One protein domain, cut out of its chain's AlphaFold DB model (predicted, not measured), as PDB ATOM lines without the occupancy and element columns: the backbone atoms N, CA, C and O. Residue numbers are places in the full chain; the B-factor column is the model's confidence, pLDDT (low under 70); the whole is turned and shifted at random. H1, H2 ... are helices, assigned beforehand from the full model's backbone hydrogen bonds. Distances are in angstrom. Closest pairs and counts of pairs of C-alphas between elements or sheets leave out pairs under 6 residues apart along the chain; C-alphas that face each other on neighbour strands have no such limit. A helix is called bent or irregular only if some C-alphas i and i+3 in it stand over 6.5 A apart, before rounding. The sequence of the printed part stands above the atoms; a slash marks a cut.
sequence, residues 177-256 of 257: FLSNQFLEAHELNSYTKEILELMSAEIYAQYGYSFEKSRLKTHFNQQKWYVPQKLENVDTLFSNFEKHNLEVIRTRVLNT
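AT A GLANCE: This is residues 177 to 256 of the 257 residues of the protein "YARHG domain-containing protein" of Bernardetia litoralis (strain ATCC 23117 / DSM 6794 / NBRC 15988 / NCIMB 1366 / Sio-4) (UniProt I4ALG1). Two longer helices, H4 and H2, lie side by side and run opposite ways, making the middle of the domain; the short helix H1 packs on the later part of H4 at one end, and the short helix H3 stands at the other end, near the last residues of H2. From H3 a long stretch without a named element, residues 222 to 239, runs past the end of H2 and back to the start of H4. The printed part has 80 residues with four named helices, in the order H1, H2, H3, H4, and no named strand; the class is all helix. The whole is compact, with a radius of gyration of the C-alphas of 12.6 A, and its outline is rounded, spanning 33 by 25 by 21 A.

HOW THE PARTS SIT: H4, residues 240 to 254, touches H2, residues 193 to 206, at a shallow tilt of 27 degrees, opposite ways; their closest C-alphas are those of Leu 246 and Ser 200, 6.1 A apart. H1, residues 185 to 190, touches H4 at a steep tilt of 60 degrees, the same way. H4 touches H1 with residues 248 to 252 alone, and the closest C-alphas of the two are those of Val 248 and Ala 185, 5.9 A apart. H1 and H2 are close but not clearly touching, the C-alphas of Leu 188 and Leu 196 being the closest at 8.0 A. H3, residues 214 to 221, only just touches H2, with 3 pairs of C-alphas within 8 A; the closest, those of Phe 220 and Ala 205, are 7.2 A apart. H2 and H3 run the same way at a steep tilt of 43 degrees. H3 is apart from both H1 and H4. The helix packing is mostly crossed, but only just: of the 3 pairs that touch, 1 is at a shallow tilt. Every O i to N i+4 pair is within hydrogen-bond range in H2, H3 and H4; in H1 0 of 2 are, beside 2 of 3 O i to N i+3 pairs.

IN THESE COORDINATES: H4 is the longest helix, with 15 residues; it measures 21.3 A from C-alpha 240 at (177.563, 169.133, 197.382) to C-alpha 254 at (189.141, 187.053, 197.936). H2, 14 residues, measures 20.3 A from Lys 193 to Gln 206. H1 begins with C-alpha 185 at (191.478, 176.186, 192.679) and measures 10.4 A; it is irregular, C-alphas 187 and 190 being 7.0 A apart. H3 measures 10.5 A.

THE WHOLE: The C-alphas of His 186 and Lys 230 are the two farthest apart, at 34.7 A. The printed part, residues 177 to 256, has no cut. The link from H1 to H2 is tight, that from H2 to H3 short, and that from H3 to H4 long, with 18 residues. The mean pLDDT of the printed part is 89.9; residues 232 and 256 are under 70.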
ATOM      1  N   PHE A 177     178.609 172.505 184.489       91.44
ATOM      2  CA  PHE A 177     179.619 171.682 185.152       91.44
ATOM      3  C   PHE A 177     179.725 171.956 186.658       91.44
ATOM      4  O   PHE A 177     180.043 171.061 187.431       91.44
ATOM      5  N   LEU A 178     179.348 173.158 187.107       92.75
ATOM      6  CA  LEU A 178     179.376 173.535 188.522       92.75
ATOM      7  C   LEU A 178     178.474 172.683 189.425       92.75
ATOM      8  O   LEU A 178     178.620 172.738 190.644       92.75
ATOM      9  N   SER A 179     177.540 171.929 188.845       91.25
ATOM     10  CA  SER A 179     176.583 171.099 189.584       91.25
ATOM     11  C   SER A 179     176.802 169.596 189.396       91.25
ATOM     12  O   SER A 179     176.011 168.807 189.907       91.25
ATOM     13  N   ASN A 180     177.831 169.179 188.651       87.50
ATOM     14  CA  ASN A 180     178.154 167.761 188.438       87.50
ATOM     15  C   ASN A 180     179.660 167.454 188.358       87.50
ATOM     16  O   ASN A 180     180.029 166.296 188.174       87.50
ATOM     17  N   GLN A 181     180.518 168.467 188.483       86.25
ATOM     18  CA  GLN A 181     181.969 168.343 188.507       86.25
ATOM     19  C   GLN A 181     182.542 169.158 189.662       86.25
ATOM     20  O   GLN A 181     181.987 170.183 190.070       86.25
ATOM     21  N   PHE A 182     183.658 168.673 190.191       83.38
ATOM     22  CA  PHE A 182     184.460 169.387 191.169       83.38
ATOM     23  C   PHE A 182     185.411 170.315 190.454       83.38
ATOM     24  O   PHE A 182     186.016 169.905 189.468       83.38
ATOM     25  N   LEU A 183     185.537 171.526 190.977       85.69
ATOM     26  CA  LEU A 183     186.582 172.438 190.571       85.69
ATOM     27  C   LEU A 183     187.693 172.455 191.602       85.69
ATOM     28  O   LEU A 183     187.446 172.600 192.800       85.69
ATOM     29  N   GLU A 184     188.914 172.382 191.110       83.06
ATOM     30  CA  GLU A 184     190.111 172.703 191.856       83.06
ATOM     31  C   GLU A 184     190.454 174.188 191.689       83.06
ATOM     32  O   GLU A 184     190.172 174.824 190.668       83.06
ATOM     33  N   ALA A 185     191.123 174.766 192.688       82.38
ATOM     34  CA  ALA A 185     191.478 176.186 192.679       82.38
ATOM     35  C   ALA A 185     192.284 176.595 191.432       82.38
ATOM     36  O   ALA A 185     192.122 177.704 190.915       82.38
ATOM     37  N   HIS A 186     193.132 175.696 190.926       82.69
ATOM     38  CA  HIS A 186     193.979 175.963 189.770       82.69
ATOM     39  C   HIS A 186     193.181 176.079 188.459       82.69
ATOM     40  O   HIS A 186     193.566 176.851 187.577       82.69
ATOM     41  N   GLU A 187     192.045 175.385 188.342       86.69
ATOM     42  CA  GLU A 187     191.156 175.450 187.173       86.69
ATOM     43  C   GLU A 187     190.486 176.820 187.047       86.69
ATOM     44  O   GLU A 187     190.107 177.245 185.954       86.69
ATOM     45  N   LEU A 188     190.392 177.555 188.161       89.38
ATOM     46  CA  LEU A 188     189.824 178.895 188.183       89.38
ATOM     47  C   LEU A 188     190.804 180.001 187.772       89.38
ATOM     48  O   LEU A 188     190.404 181.160 187.635       89.38
ATOM     49  N   ASN A 189     192.083 179.679 187.561       86.44
ATOM     50  CA  ASN A 189     193.126 180.677 187.313       86.44
ATOM     51  C   ASN A 189     192.949 181.458 186.007       86.44
ATOM     52  O   ASN A 189     193.425 182.589 185.914       86.44
ATOM     53  N   SER A 190     192.262 180.880 185.022       89.12
ATOM     54  CA  SER A 190     192.008 181.505 183.721       89.12
ATOM     55  C   SER A 190     190.781 182.426 183.704       89.12
ATOM     56  O   SER A 190     190.605 183.179 182.744       89.12
ATOM     57  N   TYR A 191     189.938 182.405 184.744       93.25
ATOM     58  CA  TYR A 191     188.715 183.207 184.795       93.25
ATOM     59  C   TYR A 191     188.938 184.564 185.467       93.25
ATOM     60  O   TYR A 191     189.624 184.689 186.483       93.25
ATOM     61  N   THR A 192     188.301 185.603 184.918       93.88
ATOM     62  CA  THR A 192     188.284 186.933 185.540       93.88
ATOM     63  C   THR A 192     187.301 186.977 186.708       93.88
ATOM     64  O   THR A 192     186.380 186.160 186.801       93.88
ATOM     65  N   LYS A 193     187.438 187.978 187.584       92.31
ATOM     66  CA  LYS A 193     186.532 188.188 188.725       92.31
ATOM     67  C   LYS A 193     185.070 188.308 188.282       92.31
ATOM     68  O   LYS A 193     184.183 187.766 188.931       92.31
ATOM     69  N   GLU A 194     184.810 188.951 187.147       92.31
ATOM     70  CA  GLU A 194     183.466 189.120 186.590       92.31
ATOM     71  C   GLU A 194     182.845 187.796 186.132       92.31
ATOM     72  O   GLU A 194     181.622 187.647 186.228       92.31
ATOM     73  N   ILE A 195     183.669 186.867 185.629       95.12
ATOM     74  CA  ILE A 195     183.241 185.518 185.243       95.12
ATOM     75  C   ILE A 195     183.013 184.658 186.484       95.12
ATOM     76  O   ILE A 195     181.977 184.010 186.572       95.12
ATOM     77  N   LEU A 196     183.898 184.723 187.479       95.62
ATOM     78  CA  LEU A 196     183.728 184.033 188.762       95.62
ATOM     79  C   LEU A 196     182.445 184.473 189.495       95.62
ATOM     80  O   LEU A 196     181.704 183.644 190.031       95.62
ATOM     81  N   GLU A 197     182.121 185.770 189.461       94.12
ATOM     82  CA  GLU A 197     180.833 186.278 189.951       94.12
ATOM     83  C   GLU A 197     179.647 185.694 189.171       94.12
ATOM     84  O   GLU A 197     178.623 185.366 189.770       94.12
ATOM     85  N   LEU A 198     179.762 185.575 187.843       95.56
ATOM     86  CA  LEU A 198     178.695 185.037 187.001       95.56
ATOM     87  C   LEU A 198     178.488 183.535 187.235       95.56
ATOM     88  O   LEU A 198     177.345 183.099 187.332       95.56
ATOM     89  N   MET A 199     179.575 182.773 187.379       96.69
ATOM     90  CA  MET A 199     179.572 181.353 187.743       96.69
ATOM     91  C   MET A 199     178.834 181.130 189.062       96.69
ATOM     92  O   MET A 199     177.904 180.328 189.122       96.69
ATOM     93  N   SER A 200     179.194 181.903 190.094       95.94
ATOM     94  CA  SER A 200     178.513 181.849 191.390       95.94
ATOM     95  C   SER A 200     177.035 182.182 191.228       95.94
ATOM     96  O   SER A 200     176.178 181.400 191.622       95.94
ATOM     97  N   ALA A 201     176.718 183.311 190.586       95.50
ATOM     98  CA  ALA A 201     175.344 183.751 190.394       95.50
ATOM     99  C   ALA A 201     174.497 182.734 189.615       95.50
ATOM    100  O   ALA A 201     173.317 182.590 189.907       95.50
ATOM    101  N   GLU A 202     175.066 181.982 188.673       96.31
ATOM    102  CA  GLU A 202     174.313 180.965 187.942       96.31
ATOM    103  C   GLU A 202     173.815 179.825 188.844       96.31
ATOM    104  O   GLU A 202     172.683 179.366 188.675       96.31
ATOM    105  N   ILE A 203     174.611 179.420 189.842       95.69
ATOM    106  CA  ILE A 203     174.193 178.440 190.855       95.69
ATOM    107  C   ILE A 203     172.972 178.975 191.613       95.69
ATOM    108  O   ILE A 203     171.935 178.318 191.649       95.69
ATOM    109  N   TYR A 204     173.040 180.203 192.134       95.19
ATOM    110  CA  TYR A 204     171.910 180.847 192.820       95.19
ATOM    111  C   TYR A 204     170.677 180.982 191.909       95.19
ATOM    112  O   TYR A 204     169.543 180.744 192.333       95.19
ATOM    113  N   ALA A 205     170.888 181.338 190.639       95.00
ATOM    114  CA  ALA A 205     169.825 181.525 189.660       95.00
ATOM    115  C   ALA A 205     169.052 180.228 189.389       95.00
ATOM    116  O   ALA A 205     167.831 180.274 189.243       95.00
ATOM    117  N   GLN A 206     169.726 179.071 189.362       93.75
ATOM    118  CA  GLN A 206     169.066 177.774 189.176       93.75
ATOM    119  C   GLN A 206     167.975 177.522 190.225       93.75
ATOM    120  O   GLN A 206     166.936 176.945 189.908       93.75
ATOM    121  N   TYR A 207     168.186 177.997 191.450       93.44
ATOM    122  CA  TYR A 207     167.238 177.856 192.555       93.44
ATOM    123  C   TYR A 207     166.281 179.047 192.683       93.44
ATOM    124  O   TYR A 207     165.560 179.163 193.668       93.44
ATOM    125  N   GLY A 208     166.242 179.928 191.682       92.44
ATOM    126  CA  GLY A 208     165.323 181.058 191.629       92.44
ATOM    127  C   GLY A 208     165.738 182.245 192.495       92.44
ATOM    128  O   GLY A 208     164.901 183.094 192.775       92.44
ATOM    129  N   TYR A 209     166.999 182.362 192.910       93.75
ATOM    130  CA  TYR A 209     167.448 183.545 193.648       93.75
ATOM    131  C   TYR A 209     167.195 184.831 192.850       93.75
ATOM    132  O   TYR A 209     167.514 184.908 191.661       93.75
ATOM    133  N   SER A 210     166.637 185.854 193.498       91.38
ATOM    134  CA  SER A 210     166.328 187.142 192.867       91.38
ATOM    135  C   SER A 210     167.497 188.120 193.011       91.38
ATOM    136  O   SER A 210     167.828 188.548 194.111       91.38
ATOM    137  N   PHE A 211     168.112 188.523 191.895       91.44
ATOM    138  CA  PHE A 211     169.258 189.441 191.919       91.44
ATOM    139  C   PHE A 211     168.847 190.912 192.047       91.44
ATOM    140  O   PHE A 211     168.028 191.413 191.273       91.44
ATOM    141  N   GLU A 212     169.508 191.638 192.952       87.38
ATOM    142  CA  GLU A 212     169.377 193.097 193.075       87.38
ATOM    143  C   GLU A 212     170.326 193.855 192.137       87.38
ATOM    144  O   GLU A 212     169.950 194.870 191.546       87.38
ATOM    145  N   LYS A 213     171.552 193.341 191.944       85.31
ATOM    146  CA  LYS A 213     172.561 193.941 191.056       85.31
ATOM    147  C   LYS A 213     172.034 194.007 189.616       85.31
ATOM    148  O   LYS A 213     171.764 192.972 189.004       85.31
ATOM    149  N   SER A 214     171.970 195.214 189.046       87.69
ATOM    150  CA  SER A 214     171.374 195.477 187.723       87.69
ATOM    151  C   SER A 214     171.959 194.612 186.600       87.69
ATOM    152  O   SER A 214     171.203 194.092 185.777       87.69
ATOM    153  N   ARG A 215     173.283 194.397 186.594       93.44
ATOM    154  CA  ARG A 215     173.987 193.547 185.617       93.44
ATOM    155  C   ARG A 215     173.491 192.097 185.644       93.44
ATOM    156  O   ARG A 215     173.065 191.586 184.613       93.44
ATOM    157  N   LEU A 216     173.515 191.455 186.816       94.25
ATOM    158  CA  LEU A 216     173.113 190.050 186.975       94.25
ATOM    159  C   LEU A 216     171.613 189.876 186.742       94.25
ATOM    160  O   LEU A 216     171.203 188.967 186.030       94.25
ATOM    161  N   LYS A 217     170.802 190.803 187.259       94.12
ATOM    162  CA  LYS A 217     169.357 190.820 187.024       94.12
ATOM    163  C   LYS A 217     169.025 190.878 185.533       94.12
ATOM    164  O   LYS A 217     168.219 190.089 185.054       94.12
ATOM    165  N   THR A 218     169.663 191.787 184.792       94.50
ATOM    166  CA  THR A 218     169.459 191.916 183.339       94.50
ATOM    167  C   THR A 218     169.893 190.648 182.610       94.50
ATOM    168  O   THR A 218     169.163 190.167 181.750       94.50
ATOM    169  N   HIS A 219     171.042 190.082 182.985       94.94
ATOM    170  CA  HIS A 219     171.562 188.856 182.388       94.94
ATOM    171  C   HIS A 219     170.635 187.648 182.604       94.94
ATOM    172  O   HIS A 219     170.280 186.977 181.635       94.94
ATOM    173  N   PHE A 220     170.216 187.377 183.846       96.12
ATOM    174  CA  PHE A 220     169.406 186.197 184.168       96.12
ATOM    175  C   PHE A 220     167.952 186.323 183.709       96.12
ATOM    176  O   PHE A 220     167.390 185.340 183.241       96.12
ATOM    177  N   ASN A 221     167.366 187.526 183.701       94.88
ATOM    178  CA  ASN A 221     166.015 187.737 183.159       94.88
ATOM    179  C   ASN A 221     165.895 187.427 181.655       94.88
ATOM    180  O   ASN A 221     164.788 187.243 181.155       94.88
ATOM    181  N   GLN A 222     167.012 187.382 180.925       95.06
ATOM    182  CA  GLN A 222     167.040 186.978 179.516       95.06
ATOM    183  C   GLN A 222     167.141 185.453 179.340       95.06
ATOM    184  O   GLN A 222     166.947 184.946 178.234       95.06
ATOM    185  N   GLN A 223     167.428 184.707 180.411       96.31
ATOM    186  CA  GLN A 223     167.592 183.259 180.359       96.31
ATOM    187  C   GLN A 223     166.238 182.564 180.472       96.31
ATOM    188  O   GLN A 223     165.547 182.671 181.480       96.31
ATOM    189  N   LYS A 224     165.873 181.774 179.456       95.50
ATOM    190  CA  LYS A 224     164.580 181.058 179.410       95.50
ATOM    191  C   LYS A 224     164.378 180.063 180.555       95.50
ATOM    192  O   LYS A 224     163.246 179.696 180.847       95.50
ATOM    193  N   TRP A 225     165.469 179.576 181.139       95.38
ATOM    194  CA  TRP A 225     165.450 178.595 182.220       95.38
ATOM    195  C   TRP A 225     165.380 179.232 183.616       95.38
ATOM    196  O   TRP A 225     165.126 178.518 184.583       95.38
ATOM    197  N   TYR A 226     165.603 180.544 183.732       95.94
ATOM    198  CA  TYR A 226     165.602 181.254 185.006       95.94
ATOM    199  C   TYR A 226     164.191 181.711 185.374       95.94
ATOM    200  O   TYR A 226     163.526 182.410 184.609       95.94
ATOM    201  N   VAL A 227     163.748 181.339 186.574       93.38
ATOM    202  CA  VAL A 227     162.470 181.779 187.140       93.38
ATOM    203  C   VAL A 227     162.745 182.376 188.520       93.38
ATOM    204  O   VAL A 227     162.978 181.615 189.461       93.38
ATOM    205  N   PRO A 228     162.749 183.716 188.668       92.06
ATOM    206  CA  PRO A 228     163.013 184.347 189.954       92.06
ATOM    207  C   PRO A 228     161.897 184.028 190.950       92.06
ATOM    208  O   PRO A 228     160.709 184.185 190.668       92.06
ATOM    209  N   GLN A 229     162.300 183.628 192.145       88.50
ATOM    210  CA  GLN A 229     161.467 183.412 193.312       88.50
ATOM    211  C   GLN A 229     161.916 184.384 194.411       88.50
ATOM    212  O   GLN A 229     163.091 184.750 194.509       88.50
ATOM    213  N   LYS A 230     160.983 184.831 195.256       79.19
ATOM    214  CA  LYS A 230     161.307 185.626 196.453       79.19
ATOM    215  C   LYS A 230     161.775 184.708 197.587       79.19
ATOM    216  O   LYS A 230     161.148 184.655 198.638       79.19
ATOM    217  N   LEU A 231     162.826 183.933 197.331       77.81
ATOM    218  CA  LEU A 231     163.465 183.096 198.342       77.81
ATOM    219  C   LEU A 231     164.551 183.914 199.036       77.81
ATOM    220  O   LEU A 231     165.428 184.459 198.369       77.81
ATOM    221  N   GLU A 232     164.484 183.995 200.363       69.06
ATOM    222  CA  GLU A 232     165.496 184.691 201.169       69.06
ATOM    223  C   GLU A 232     166.797 183.884 201.281       69.06
ATOM    224  O   GLU A 232     167.871 184.466 201.394       69.06
ATOM    225  N   ASN A 233     166.720 182.549 201.214       81.94
ATOM    226  CA  ASN A 233     167.878 181.665 201.308       81.94
ATOM    227  C   ASN A 233     167.691 180.427 200.416       81.94
ATOM    228  O   ASN A 233     166.736 179.669 200.593       81.94
ATOM    229  N   VAL A 234     168.609 180.228 199.468       86.69
ATOM    230  CA  VAL A 234     168.640 179.056 198.573       86.69
ATOM    231  C   VAL A 234     169.788 178.095 198.890       86.69
ATOM    232  O   VAL A 234     169.839 177.009 198.326       86.69
ATOM    233  N   ASP A 235     170.673 178.438 199.825       86.06
ATOM    234  CA  ASP A 235     171.934 177.730 200.076       86.06
ATOM    235  C   ASP A 235     171.708 176.294 200.562       86.06
ATOM    236  O   ASP A 235     172.482 175.372 200.296       86.06
ATOM    237  N   THR A 236     170.586 176.078 201.249       86.38
ATOM    238  CA  THR A 236     170.151 174.753 201.715       86.38
ATOM    239  C   THR A 236     169.788 173.798 200.571       86.38
ATOM    240  O   THR A 236     169.788 172.574 200.765       86.38
ATOM    241  N   LEU A 237     169.508 174.348 199.385       88.50
ATOM    242  CA  LEU A 237     169.112 173.620 198.181       88.50
ATOM    243  C   LEU A 237     170.307 173.188 197.330       88.50
ATOM    244  O   LEU A 237     170.117 172.391 196.419       88.50
ATOM    245  N   PHE A 238     171.510 173.688 197.619       90.31
ATOM    246  CA  PHE A 238     172.694 173.385 196.828       90.31
ATOM    247  C   PHE A 238     173.120 171.924 196.972       90.31
ATOM    248  O   PHE A 238     173.149 171.360 198.076       90.31
ATOM    249  N   SER A 239     173.514 171.348 195.839       88.62
ATOM    250  CA  SER A 239     174.254 170.093 195.775       88.62
ATOM    251  C   SER A 239     175.607 170.227 196.471       88.62
ATOM    252  O   SER A 239     176.125 171.329 196.676       88.62
ATOM    253  N   ASN A 240     176.232 169.096 196.787       85.69
ATOM    254  CA  ASN A 240     177.563 169.133 197.382       85.69
ATOM    255  C   ASN A 240     178.612 169.690 196.395       85.69
ATOM    256  O   ASN A 240     179.512 170.408 196.823       85.69
ATOM    257  N   PHE A 241     178.449 169.448 195.084       87.94
ATOM    258  CA  PHE A 241     179.273 170.066 194.035       87.94
ATOM    259  C   PHE A 241     179.179 171.591 194.071       87.94
ATOM    260  O   PHE A 241     180.192 172.279 194.066       87.94
ATOM    261  N   GLU A 242     177.962 172.126 194.149       92.06
ATOM    262  CA  GLU A 242     177.727 173.571 194.150       92.06
ATOM    263  C   GLU A 242     178.279 174.237 195.406       92.06
ATOM    264  O   GLU A 242     178.903 175.287 195.298       92.06
ATOM    265  N   LYS A 243     178.099 173.626 196.583       88.81
ATOM    266  CA  LYS A 243     178.671 174.142 197.837       88.81
ATOM    267  C   LYS A 243     180.192 174.209 197.777       88.81
ATOM    268  O   LYS A 243     180.761 175.251 198.082       88.81
ATOM    269  N   HIS A 244     180.820 173.115 197.343       87.44
ATOM    270  CA  HIS A 244     182.263 173.039 197.134       87.44
ATOM    271  C   HIS A 244     182.727 174.124 196.153       87.44
ATOM    272  O   HIS A 244     183.498 175.007 196.513       87.44
ATOM    273  N   ASN A 245     182.167 174.135 194.943       91.31
ATOM    274  CA  ASN A 245     182.571 175.061 193.888       91.31
ATOM    275  C   ASN A 245     182.351 176.532 194.274       91.31
ATOM    276  O   ASN A 245     183.169 177.378 193.919       91.31
ATOM    277  N   LEU A 246     181.287 176.860 195.016       92.62
ATOM    278  CA  LEU A 246     181.067 178.212 195.539       92.62
ATOM    279  C   LEU A 246     182.172 178.641 196.505       92.62
ATOM    280  O   LEU A 246     182.595 179.796 196.446       92.62
ATOM    281  N   GLU A 247     182.656 177.741 197.360       89.25
ATOM    282  CA  GLU A 247     183.738 178.051 198.295       89.25
ATOM    283  C   GLU A 247     185.080 178.237 197.575       89.25
ATOM    284  O   GLU A 247     185.794 179.209 197.845       89.25
ATOM    285  N   VAL A 248     185.386 177.390 196.585       89.06
ATOM    286  CA  VAL A 248     186.585 177.547 195.741       89.06
ATOM    287  C   VAL A 248     186.543 178.878 194.990       89.06
ATOM    288  O   VAL A 248     187.512 179.643 195.006       89.06
ATOM    289  N   ILE A 249     185.396 179.210 194.384       93.12
ATOM    290  CA  ILE A 249     185.204 180.483 193.684       93.12
ATOM    291  C   ILE A 249     185.348 181.663 194.653       93.12
ATOM    292  O   ILE A 249     186.052 182.629 194.347       93.12
ATOM    293  N   ARG A 250     184.723 181.598 195.834       90.81
ATOM    294  CA  ARG A 250     184.797 182.655 196.851       90.81
ATOM    295  C   ARG A 250     186.236 182.899 197.297       90.81
ATOM    296  O   ARG A 250     186.683 184.047 197.293       90.81
ATOM    297  N   THR A 251     186.960 181.836 197.632       87.62
ATOM    298  CA  THR A 251     188.371 181.897 198.033       87.62
ATOM    299  C   THR A 251     189.218 182.524 196.930       87.62
ATOM    300  O   THR A 251     189.985 183.459 197.175       87.62
ATOM    301  N   ARG A 252     189.012 182.091 195.680       89.25
ATOM    302  CA  ARG A 252     189.717 182.640 194.520       89.25
ATOM    303  C   ARG A 252     189.452 184.130 194.321       89.25
ATOM    304  O   ARG A 252     190.383 184.845 193.961       89.25
ATOM    305  N   VAL A 253     188.222 184.600 194.546       88.56
ATOM    306  CA  VAL A 253     187.856 186.023 194.443       88.56
ATOM    307  C   VAL A 253     188.522 186.854 195.544       88.56
ATOM    308  O   VAL A 253     189.039 187.934 195.244       88.56
ATOM    309  N   LEU A 254     188.540 186.361 196.788       87.00
ATOM    310  CA  LEU A 254     189.141 187.053 197.936       87.00
ATOM    311  C   LEU A 254     190.657 187.235 197.789       87.00
ATOM    312  O   LEU A 254     191.165 188.306 198.109       87.00
ATOM    313  N   ASN A 255     191.351 186.242 197.229       81.06
ATOM    314  CA  ASN A 255     192.807 186.258 197.036       81.06
ATOM    315  C   ASN A 255     193.287 187.134 195.857       81.06
ATOM    316  O   ASN A 255     194.480 187.181 195.579       81.06
ATOM    317  N   THR A 256     192.377 187.802 195.138       67.81
ATOM    318  CA  THR A 256     192.709 188.695 194.004       67.81
ATOM    319  C   THR A 256     192.679 190.190 194.346       67.81
ATOM    320  O   THR A 256     192.732 191.010 193.429       67.81
TER     321      THR A 256